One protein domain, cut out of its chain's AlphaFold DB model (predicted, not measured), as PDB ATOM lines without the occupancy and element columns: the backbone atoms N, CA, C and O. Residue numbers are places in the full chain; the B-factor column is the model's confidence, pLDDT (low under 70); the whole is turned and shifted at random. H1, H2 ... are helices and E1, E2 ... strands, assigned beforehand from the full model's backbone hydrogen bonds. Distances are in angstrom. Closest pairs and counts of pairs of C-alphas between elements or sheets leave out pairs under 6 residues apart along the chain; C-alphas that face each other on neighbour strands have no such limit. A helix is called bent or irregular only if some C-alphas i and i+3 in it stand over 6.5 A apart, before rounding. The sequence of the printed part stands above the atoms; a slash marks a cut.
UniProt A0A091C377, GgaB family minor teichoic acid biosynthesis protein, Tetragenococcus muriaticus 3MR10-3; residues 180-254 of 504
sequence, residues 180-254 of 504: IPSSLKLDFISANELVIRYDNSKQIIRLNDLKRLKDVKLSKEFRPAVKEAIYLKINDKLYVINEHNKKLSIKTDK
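AT A GLANCE: This is residues 180 to 254 of the 504 residues of the protein "GgaB family minor teichoic acid biosynthesis protein" of Tetragenococcus muriaticus 3MR10-3 (UniProt A0A091C377). Two small antiparallel sheets make two walls of a rounded body, with a short helix at each of two opposite ends of the space between them: H1 at one, H2 at the other. The walls come nearest along the edges E3 and E4, with one pair of C-alphas within 8 A, while the edges E1 and E5 stay apart. The printed part has 75 residues, with seven named strands and two named helices in the order E1 E2 E3 H1 E4 H2 E5 E6 E7; the sheets run E1 - E2 - E3 and E4 - E7 - E6 - E5, and the class is mixed, helices and strands. It is compact, with a radius of gyration of the C-alphas of 11.4 A and spans of 26 by 25 by 21 A.

HOW THE PARTS SIT: E1, residues 185 to 190, E2, residues 193 to 198, and E3, residues 201 to 206, form a meander, each strand the antiparallel neighbour of the one before; this sheet is only just strongly twisted, its C-alphas up to 4.1 A off the best plane. N 187 and O 195 are 3.0 A apart, and N 196 and O 203 2.8 A, within hydrogen-bond range. H1, residues 207 to 213, is on the sheet of E4, residues 215 to 217, E7, residues 247 to 251, E6, residues 237 to 244, and E5, residues 230 to 234; its height over that sheet is 7.9 A, and it lies over E7, across the strands at 68 degrees on the local plane. H2, residues 220 to 225, is on the first sheet at a height of 8.3 A, only just over E3, with three C-alphas falling on E3 and two on E2; it only grazes the other sheet with residues 220 to 223. The closest C-alphas of E3 and E4, Ile 205 and Val 216, are 7.9 A apart. E5, E6 and E7 form a second meander, with N 239 and O 232 at 2.8 A and N 251 and O 240 at 2.8 A; between E4 and E7, N 216 and O 250 are at 2.9 A. In H1 every O i to N i+4 pair is within hydrogen-bond range; in H2 0 of 2 are, against 2 of 3 O i to N i+3 pairs.

IN THESE COORDINATES: E1 begins at C-alpha 185 (257.368, -3.942, 3.787) and is 15.7 A long; E2 is 16.6 A and E3 17.1 A. H1 is 9.8 A and E4 6.7 A. H2, 10.1 A, is irregular, with C-alphas 221 and 224 7.1 A apart. E5 is 12.8 A, E6 21.0 A, and E7, 11.4 A, ends at C-alpha 251 (270.626, 6.428, 4.513).

THE WHOLE: The C-alphas farthest apart, of Asn 200 and Lys 254, are 32.1 A apart. The printed part has no cut, and each link between named elements is tight. Mean pLDDT of the printed part is 92.1, and no printed residue is under 70.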
ATOM      1  N   ILE A 180     258.754   3.574  13.911       83.94
ATOM      2  CA  ILE A 180     257.425   4.123  13.633       83.94
ATOM      3  C   ILE A 180     256.660   3.199  12.682       83.94
ATOM      4  O   ILE A 180     257.302   2.556  11.844       83.94
ATOM      5  N   PRO A 181     255.318   3.137  12.767       84.00
ATOM      6  CA  PRO A 181     254.509   2.420  11.788       84.00
ATOM      7  C   PRO A 181     254.837   2.861  10.359       84.00
ATOM      8  O   PRO A 181     255.033   4.047  10.087       84.00
ATOM      9  N   SER A 182     254.904   1.902   9.440       88.75
ATOM     10  CA  SER A 182     255.217   2.160   8.039       88.75
ATOM     11  C   SER A 182     254.391   1.261   7.133       88.75
ATOM     12  O   SER A 182     254.142   0.102   7.457       88.75
ATOM     13  N   SER A 183     253.995   1.788   5.974       91.56
ATOM     14  CA  SER A 183     253.403   0.996   4.894       91.56
ATOM     15  C   SER A 183     254.450   0.247   4.064       91.56
ATOM     16  O   SER A 183     254.093  -0.638   3.285       91.56
ATOM     17  N   LEU A 184     255.741   0.576   4.216       93.50
ATOM     18  CA  LEU A 184     256.816  -0.178   3.582       93.50
ATOM     19  C   LEU A 184     256.929  -1.563   4.214       93.50
ATOM     20  O   LEU A 184     257.008  -1.704   5.433       93.50
ATOM     21  N   LYS A 185     257.036  -2.581   3.364       93.25
ATOM     22  CA  LYS A 185     257.368  -3.942   3.787       93.25
ATOM     23  C   LYS A 185     258.836  -4.203   3.489       93.25
ATOM     24  O   LYS A 185     259.284  -4.014   2.355       93.25
ATOM     25  N   LEU A 186     259.573  -4.628   4.507       93.88
ATOM     26  CA  LEU A 186     260.970  -5.024   4.378       93.88
ATOM     27  C   LEU A 186     261.094  -6.534   4.475       93.88
ATOM     28  O   LEU A 186     260.390  -7.182   5.241       93.88
ATOM     29  N   ASP A 187     261.999  -7.071   3.677       93.25
ATOM     30  CA  ASP A 187     262.316  -8.487   3.638       93.25
ATOM     31  C   ASP A 187     263.783  -8.654   3.222       93.25
ATOM     32  O   ASP A 187     264.439  -7.686   2.836       93.25
ATOM     33  N   PHE A 188     264.308  -9.869   3.263       93.69
ATOM     34  CA  PHE A 188     265.649 -10.180   2.790       93.69
ATOM     35  C   PHE A 188     265.632 -11.359   1.819       93.69
ATOM     36  O   PHE A 188     264.887 -12.328   1.996       93.69
ATOM     37  N   ILE A 189     266.472 -11.264   0.786       89.12
ATOM     38  CA  ILE A 189     266.818 -12.403  -0.079       89.12
ATOM     39  C   ILE A 189     268.025 -13.135   0.501       89.12
ATOM     40  O   ILE A 189     268.047 -14.354   0.489       89.12
ATOM     41  N   SER A 190     268.982 -12.383   1.048       87.25
ATOM     42  CA  SER A 190     270.159 -12.863   1.774       87.25
ATOM     43  C   SER A 190     270.455 -11.936   2.944       87.25
ATOM     44  O   SER A 190     269.954 -10.813   2.971       87.25
ATOM     45  N   ALA A 191     271.351 -12.319   3.857       86.19
ATOM     46  CA  ALA A 191     271.769 -11.438   4.953       86.19
ATOM     47  C   ALA A 191     272.369 -10.084   4.491       86.19
ATOM     48  O   ALA A 191     272.507  -9.162   5.296       86.19
ATOM     49  N   ASN A 192     272.731  -9.941   3.207       89.38
ATOM     50  CA  ASN A 192     273.261  -8.706   2.624       89.38
ATOM     51  C   ASN A 192     272.307  -8.028   1.620       89.38
ATOM     52  O   ASN A 192     272.609  -6.924   1.178       89.38
ATOM     53  N   GLU A 193     271.176  -8.627   1.248       93.50
ATOM     54  CA  GLU A 193     270.277  -8.092   0.213       93.50
ATOM     55  C   GLU A 193     268.892  -7.791   0.780       93.50
ATOM     56  O   GLU A 193     268.029  -8.667   0.879       93.50
ATOM     57  N   LEU A 194     268.699  -6.520   1.138       96.00
ATOM     58  CA  LEU A 194     267.449  -5.966   1.640       96.00
ATOM     59  C   LEU A 194     266.472  -5.757   0.485       96.00
ATOM     60  O   LEU A 194     266.787  -5.077  -0.489       96.00
ATOM     61  N   VAL A 195     265.262  -6.275   0.628       96.31
ATOM     62  CA  VAL A 195     264.138  -6.036  -0.272       96.31
ATOM     63  C   VAL A 195     263.210  -5.015   0.362       96.31
ATOM     64  O   VAL A 195     262.705  -5.225   1.461       96.31
ATOM     65  N   ILE A 196     262.941  -3.935  -0.361       96.56
ATOM     66  CA  ILE A 196     261.938  -2.933  -0.003       96.56
ATOM     67  C   ILE A 196     260.748  -3.105  -0.941       96.56
ATOM     68  O   ILE A 196     260.926  -3.142  -2.162       96.56
ATOM     69  N   ARG A 197     259.543  -3.232  -0.375       96.31
ATOM     70  CA  ARG A 197     258.290  -3.367  -1.126       96.31
ATOM     71  C   ARG A 197     257.259  -2.332  -0.695       96.31
ATOM     72  O   ARG A 197     257.133  -2.026   0.490       96.31
ATOM     73  N   TYR A 198     256.504  -1.848  -1.672       95.50
ATOM     74  CA  TYR A 198     255.328  -1.005  -1.490       95.50
ATOM     75  C   TYR A 198     254.405  -1.203  -2.687       95.50
ATOM     76  O   TYR A 198     254.852  -1.047  -3.825       95.50
ATOM     77  N   ASP A 199     253.150  -1.577  -2.441       92.19
ATOM     78  CA  ASP A 199     252.213  -2.020  -3.476       92.19
ATOM     79  C   ASP A 199     252.884  -3.038  -4.427       92.19
ATOM     80  O   ASP A 199     253.427  -4.049  -3.973       92.19
ATOM     81  N   ASN A 200     252.915  -2.749  -5.731       92.12
ATOM     82  CA  ASN A 200     253.551  -3.589  -6.752       92.12
ATOM     83  C   ASN A 200     255.044  -3.279  -6.970       92.12
ATOM     84  O   ASN A 200     255.702  -3.925  -7.785       92.12
ATOM     85  N   SER A 201     255.594  -2.297  -6.256       94.62
ATOM     86  CA  SER A 201     256.979  -1.851  -6.424       94.62
ATOM     87  C   SER A 201     257.920  -2.654  -5.535       94.62
ATOM     88  O   SER A 201     257.663  -2.857  -4.345       94.62
ATOM     89  N   LYS A 202     259.050  -3.087  -6.103       96.69
ATOM     90  CA  LYS A 202     260.096  -3.846  -5.408       96.69
ATOM     91  C   LYS A 202     261.466  -3.293  -5.774       96.69
ATOM     92  O   LYS A 202     261.792  -3.167  -6.948       96.69
ATOM     93  N   GLN A 203     262.302  -3.053  -4.769       97.44
ATOM     94  CA  GLN A 203     263.705  -2.696  -4.966       97.44
ATOM     95  C   GLN A 203     264.598  -3.507  -4.032       97.44
ATOM     96  O   GLN A 203     264.268  -3.709  -2.866       97.44
ATOM     97  N   ILE A 204     265.731  -3.973  -4.556       97.31
ATOM     98  CA  ILE A 204     266.740  -4.719  -3.801       97.31
ATOM     99  C   ILE A 204     267.940  -3.804  -3.554       97.31
ATOM    100  O   ILE A 204     268.396  -3.109  -4.462       97.31
ATOM    101  N   ILE A 205     268.441  -3.794  -2.322       96.19
ATOM    102  CA  ILE A 205     269.561  -2.966  -1.881       96.19
ATOM    103  C   ILE A 205     270.572  -3.844  -1.163       96.19
ATOM    104  O   ILE A 205     270.253  -4.525  -0.188       96.19
ATOM    105  N   ARG A 206     271.826  -3.771  -1.604       94.94
ATOM    106  CA  ARG A 206     272.938  -4.419  -0.914       94.94
ATOM    107  C   ARG A 206     273.334  -3.612   0.316       94.94
ATOM    108  O   ARG A 206     273.725  -2.447   0.208       94.94
ATOM    109  N   LEU A 207     273.277  -4.229   1.493       92.75
ATOM    110  CA  LEU A 207     273.617  -3.577   2.757       92.75
ATOM    111  C   LEU A 207     275.080  -3.134   2.800       92.75
ATOM    112  O   LEU A 207     275.363  -2.069   3.340       92.75
ATOM    113  N   ASN A 208     275.998  -3.896   2.201       91.75
ATOM    114  CA  ASN A 208     277.401  -3.501   2.071       91.75
ATOM    115  C   ASN A 208     277.576  -2.224   1.237       91.75
ATOM    116  O   ASN A 208     278.329  -1.336   1.639       91.75
ATOM    117  N   ASP A 209     276.839  -2.089   0.132       93.56
ATOM    118  CA  ASP A 209     276.866  -0.872  -0.684       93.56
ATOM    119  C   ASP A 209     276.294   0.308   0.087       93.56
ATOM    120  O   ASP A 209     276.925   1.359   0.160       93.56
ATOM    121  N   LEU A 210     275.163   0.115   0.763       93.94
ATOM    122  CA  LEU A 210     274.574   1.132   1.627       93.94
ATOM    123  C   LEU A 210     275.503   1.517   2.790       93.94
ATOM    124  O   LEU A 210     275.578   2.681   3.171       93.94
ATOM    125  N   LYS A 211     276.270   0.571   3.341       91.81
ATOM    126  CA  LYS A 211     277.243   0.819   4.416       91.81
ATOM    127  C   LYS A 211     278.455   1.617   3.924       91.81
ATOM    128  O   LYS A 211     278.948   2.452   4.679       91.81
ATOM    129  N   ARG A 212     278.901   1.380   2.686       93.38
ATOM    130  CA  ARG A 212     280.008   2.094   2.029       93.38
ATOM    131  C   ARG A 212     279.594   3.488   1.555       93.38
ATOM    132  O   ARG A 212     280.281   4.458   1.850       93.38
ATOM    133  N   LEU A 213     278.478   3.578   0.834       94.19
ATOM    134  CA  LEU A 213     277.986   4.808   0.208       94.19
ATOM    135  C   LEU A 213     277.232   5.714   1.184       94.19
ATOM    136  O   LEU A 213     277.095   6.904   0.920       94.19
ATOM    137  N   LYS A 214     276.729   5.161   2.297       94.19
ATOM    138  CA  LYS A 214     275.913   5.830   3.329       94.19
ATOM    139  C   LYS A 214     274.561   6.377   2.860       94.19
ATOM    140  O   LYS A 214     273.733   6.733   3.696       94.19
ATOM    141  N   ASP A 215     274.312   6.412   1.558       94.75
ATOM    142  CA  ASP A 215     273.092   6.898   0.923       94.75
ATOM    143  C   ASP A 215     272.862   6.106  -0.373       94.75
ATOM    144  O   ASP A 215     273.715   6.089  -1.263       94.75
ATOM    145  N   VAL A 216     271.710   5.442  -0.474       95.94
ATOM    146  CA  VAL A 216     271.260   4.751  -1.687       95.94
ATOM    147  C   VAL A 216     269.901   5.303  -2.096       95.94
ATOM    148  O   VAL A 216     268.962   5.360  -1.301       95.94
ATOM    149  N   LYS A 217     269.783   5.700  -3.365       96.12
ATOM    150  CA  LYS A 217     268.546   6.234  -3.942       96.12
ATOM    151  C   LYS A 217     267.479   5.138  -4.056       96.12
ATOM    152  O   LYS A 217     267.763   4.037  -4.527       96.12
ATOM    153  N   LEU A 218     266.248   5.472  -3.680       96.44
ATOM    154  CA  LEU A 218     265.077   4.620  -3.877       96.44
ATOM    155  C   LEU A 218     264.291   5.037  -5.124       96.44
ATOM    156  O   LEU A 218     264.358   6.194  -5.558       96.44
ATOM    157  N   SER A 219     263.534   4.095  -5.688       94.62
ATOM    158  CA  SER A 219     262.581   4.374  -6.762       94.62
ATOM    159  C   SER A 219     261.549   5.417  -6.327       94.62
ATOM    160  O   SER A 219     261.130   5.464  -5.170       94.62
ATOM    161  N   LYS A 220     261.107   6.254  -7.271       93.25
ATOM    162  CA  LYS A 220     260.078   7.274  -7.012       93.25
ATOM    163  C   LYS A 220     258.727   6.651  -6.649       93.25
ATOM    164  O   LYS A 220     257.934   7.326  -6.002       93.25
ATOM    165  N   GLU A 221     258.487   5.392  -7.018       94.25
ATOM    166  CA  GLU A 221     257.245   4.674  -6.702       94.25
ATOM    167  C   GLU A 221     257.038   4.474  -5.195       94.25
ATOM    168  O   GLU A 221     255.907   4.329  -4.749       94.25
ATOM    169  N   PHE A 222     258.104   4.532  -4.390       94.81
ATOM    170  CA  PHE A 222     257.999   4.449  -2.932       94.81
ATOM    171  C   PHE A 222     257.564   5.769  -2.277       94.81
ATOM    172  O   PHE A 222     257.237   5.772  -1.096       94.81
ATOM    173  N   ARG A 223     257.539   6.901  -3.000       92.88
ATOM    174  CA  ARG A 223     257.185   8.217  -2.426       92.88
ATOM    175  C   ARG A 223     255.840   8.249  -1.688       92.88
ATOM    176  O   ARG A 223     255.815   8.828  -0.606       92.88
ATOM    177  N   PRO A 224     254.748   7.633  -2.185       92.56
ATOM    178  CA  PRO A 224     253.470   7.630  -1.471       92.56
ATOM    179  C   PRO A 224     253.549   6.968  -0.086       92.56
ATOM    180  O   PRO A 224     252.794   7.337   0.814       92.56
ATOM    181  N   ALA A 225     254.492   6.038   0.097       91.31
ATOM    182  CA  ALA A 225     254.755   5.347   1.356       91.31
ATOM    183  C   ALA A 225     255.596   6.167   2.345       91.31
ATOM    184  O   ALA A 225     255.590   5.886   3.542       91.31
ATOM    185  N   VAL A 226     256.337   7.168   1.857       90.62
ATOM    186  CA  VAL A 226     257.308   7.954   2.635       90.62
ATOM    187  C   VAL A 226     256.832   9.404   2.737       90.62
ATOM    188  O   VAL A 226     257.486  10.330   2.264       90.62
ATOM    189  N   LYS A 227     255.654   9.596   3.346       85.06
ATOM    190  CA  LYS A 227     255.109  10.935   3.648       85.06
ATOM    191  C   LYS A 227     255.944  11.657   4.704       85.06
ATOM    192  O   LYS A 227     256.163  12.861   4.617       85.06
ATOM    193  N   GLU A 228     256.433  10.894   5.672       86.75
ATOM    194  CA  GLU A 228     257.363  11.326   6.706       86.75
ATOM    195  C   GLU A 228     258.601  10.427   6.685       86.75
ATOM    196  O   GLU A 228     258.617   9.366   6.054       86.75
ATOM    197  N   ALA A 229     259.664  10.864   7.358       89.56
ATOM    198  CA  ALA A 229     260.878  10.074   7.466       89.56
ATOM    199  C   ALA A 229     260.608   8.776   8.241       89.56
ATOM    200  O   ALA A 229     260.096   8.810   9.356       89.56
ATOM    201  N   ILE A 230     260.999   7.640   7.667       91.69
ATOM    202  CA  ILE A 230     260.862   6.321   8.282       91.69
ATOM    203  C   ILE A 230     262.170   5.958   8.972       91.69
ATOM    204  O   ILE A 230     263.245   5.996   8.367       91.69
ATOM    205  N   TYR A 231     262.054   5.565  10.235       90.75
ATOM    206  CA  TYR A 231     263.170   5.165  11.082       90.75
ATOM    207  C   TYR A 231     263.095   3.673  11.358       90.75
ATOM    208  O   TYR A 231     262.088   3.177  11.868       90.75
ATOM    209  N   LEU A 232     264.172   2.961  11.043       91.81
ATOM    210  CA  LEU A 232     264.247   1.526  11.278       91.81
ATOM    211  C   LEU A 232     265.659   1.098  11.679       91.81
ATOM    212  O   LEU A 232     266.656   1.707  11.283       91.81
ATOM    213  N   LYS A 233     265.743   0.036  12.471       91.06
ATOM    214  CA  LYS A 233     266.982  -0.629  12.854       91.06
ATOM    215  C   LYS A 233     267.039  -1.986  12.172       91.06
ATOM    216  O   LYS A 233     266.095  -2.762  12.265       91.06
ATOM    217  N   ILE A 234     268.141  -2.260  11.481       91.75
ATOM    218  CA  ILE A 234     268.462  -3.615  11.021       91.75
ATOM    219  C   ILE A 234     269.582  -4.106  11.925       91.75
ATOM    220  O   ILE A 234     270.674  -3.524  11.943       91.75
ATOM    221  N   ASN A 235     269.294  -5.145  12.705       89.00
ATOM    222  CA  ASN A 235     270.055  -5.514  13.894       89.00
ATOM    223  C   ASN A 235     270.172  -4.294  14.827       89.00
ATOM    224  O   ASN A 235     269.161  -3.794  15.306       89.00
ATOM    225  N   ASP A 236     271.376  -3.751  15.028       85.25
ATOM    226  CA  ASP A 236     271.586  -2.556  15.864       85.25
ATOM    227  C   ASP A 236     271.856  -1.284  15.054       85.25
ATOM    228  O   ASP A 236     272.119  -0.226  15.623       85.25
ATOM    229  N   LYS A 237     271.873  -1.371  13.719       90.00
ATOM    230  CA  LYS A 237     272.260  -0.238  12.882       90.00
ATOM    231  C   LYS A 237     271.029   0.541  12.452       90.00
ATOM    232  O   LYS A 237     270.098  -0.030  11.892       90.00
ATOM    233  N   LEU A 238     271.060   1.849  12.675       91.75
ATOM    234  CA  LEU A 238     270.001   2.757  12.261       91.75
ATOM    235  C   LEU A 238     270.051   3.046  10.754       91.75
ATOM    236  O   LEU A 238     271.115   3.306  10.170       91.75
ATOM    237  N   TYR A 239     268.864   3.065  10.161       93.19
ATOM    238  CA  TYR A 239     268.597   3.487   8.800       93.19
ATOM    239  C   TYR A 239     267.465   4.515   8.794       93.19
ATOM    240  O   TYR A 239     266.514   4.421   9.573       93.19
ATOM    241  N   VAL A 240     267.583   5.499   7.905       93.56
ATOM    242  CA  VAL A 240     266.568   6.538   7.701       93.56
ATOM    243  C   VAL A 240     266.152   6.522   6.241       93.56
ATOM    244  O   VAL A 240     267.002   6.683   5.365       93.56
ATOM    245  N   ILE A 241     264.861   6.339   5.980       93.81
ATOM    246  CA  ILE A 241     264.284   6.499   4.646       93.81
ATOM    247  C   ILE A 241     263.547   7.830   4.621       93.81
ATOM    248  O   ILE A 241     262.581   8.018   5.354       93.81
ATOM    249  N   ASN A 242     264.013   8.768   3.803       92.31
ATOM    250  CA  ASN A 242     263.364  10.064   3.656       92.31
ATOM    251  C   ASN A 242     263.565  10.659   2.262       92.31
ATOM    252  O   ASN A 242     264.461  10.260   1.508       92.31
ATOM    253  N   GLU A 243     262.710  11.624   1.928       90.25
ATOM    254  CA  GLU A 243     262.880  12.475   0.760       90.25
ATOM    255  C   GLU A 243     263.519  13.807   1.168       90.25
ATOM    256  O   GLU A 243     263.019  14.522   2.032       90.25
ATOM    257  N   HIS A 244     264.642  14.146   0.536       85.38
ATOM    258  CA  HIS A 244     265.324  15.425   0.718       85.38
ATOM    259  C   HIS A 244     265.751  15.962  -0.647       85.38
ATOM    260  O   HIS A 244     266.335  15.226  -1.441       85.38
ATOM    261  N   ASN A 245     265.468  17.234  -0.948       84.31
ATOM    262  CA  ASN A 245     265.749  17.852  -2.253       84.31
ATOM    263  C   ASN A 245     265.254  17.007  -3.448       84.31
ATOM    264  O   ASN A 245     265.988  16.788  -4.411       84.31
ATOM    265  N   LYS A 246     264.017  16.491  -3.374       85.81
ATOM    266  CA  LYS A 246     263.394  15.604  -4.385       85.81
ATOM    267  C   LYS A 246     264.117  14.262  -4.608       85.81
ATOM    268  O   LYS A 246     263.816  13.555  -5.575       85.81
ATOM    269  N   LYS A 247     265.069  13.893  -3.745       92.06
ATOM    270  CA  LYS A 247     265.739  12.589  -3.742       92.06
ATOM    271  C   LYS A 247     265.179  11.748  -2.599       92.06
ATOM    272  O   LYS A 247     265.451  12.035  -1.437       92.06
ATOM    273  N   LEU A 248     264.436  10.698  -2.944       95.06
ATOM    274  CA  LEU A 248     264.072   9.639  -2.008       95.06
ATOM    275  C   LEU A 248     265.249   8.668  -1.866       95.06
ATOM    276  O   LEU A 248     265.798   8.196  -2.865       95.06
ATOM    277  N   SER A 249     265.659   8.391  -0.635       95.19
ATOM    278  CA  SER A 249     266.828   7.551  -0.355       95.19
ATOM    279  C   SER A 249     266.709   6.841   0.983       95.19
ATOM    280  O   SER A 249     266.068   7.356   1.897       95.19
ATOM    281  N   ILE A 250     267.392   5.705   1.101       95.31
ATOM    282  CA  ILE A 250     267.728   5.088   2.380       95.31
ATOM    283  C   ILE A 250     269.157   5.487   2.755       95.31
ATOM    284  O   ILE A 250     270.080   5.386   1.944       95.31
ATOM    285  N   LYS A 251     269.344   5.954   3.988       94.19
ATOM    286  CA  LYS A 251     270.626   6.428   4.513       94.19
ATOM    287  C   LYS A 251     271.041   5.649   5.745       94.19
ATOM    288  O   LYS A 251     270.198   5.200   6.517       94.19
ATOM    289  N   THR A 252     272.347   5.526   5.950       93.00
ATOM    290  CA  THR A 252     272.924   4.934   7.157       93.00
ATOM    291  C   THR A 252     274.284   5.552   7.487       93.00
ATOM    292  O   THR A 252     275.104   5.785   6.605       93.00
ATOM    293  N   ASP A 253     274.553   5.787   8.765       88.69
ATOM    294  CA  ASP A 253     275.833   6.254   9.302       88.69
ATOM    295  C   ASP A 253     275.866   5.933  10.811       88.69
ATOM    296  O   ASP A 253     275.013   5.201  11.320       88.69
ATOM    297  N   LYS A 254     276.835   6.477  11.549       86.25
ATOM    298  CA  LYS A 254     276.778   6.548  13.012       86.25
ATOM    299  C   LYS A 254     275.485   7.255  13.433       86.25
ATOM    300  O   LYS A 254     275.170   8.311  12.889       86.25
TER     301      LYS A 254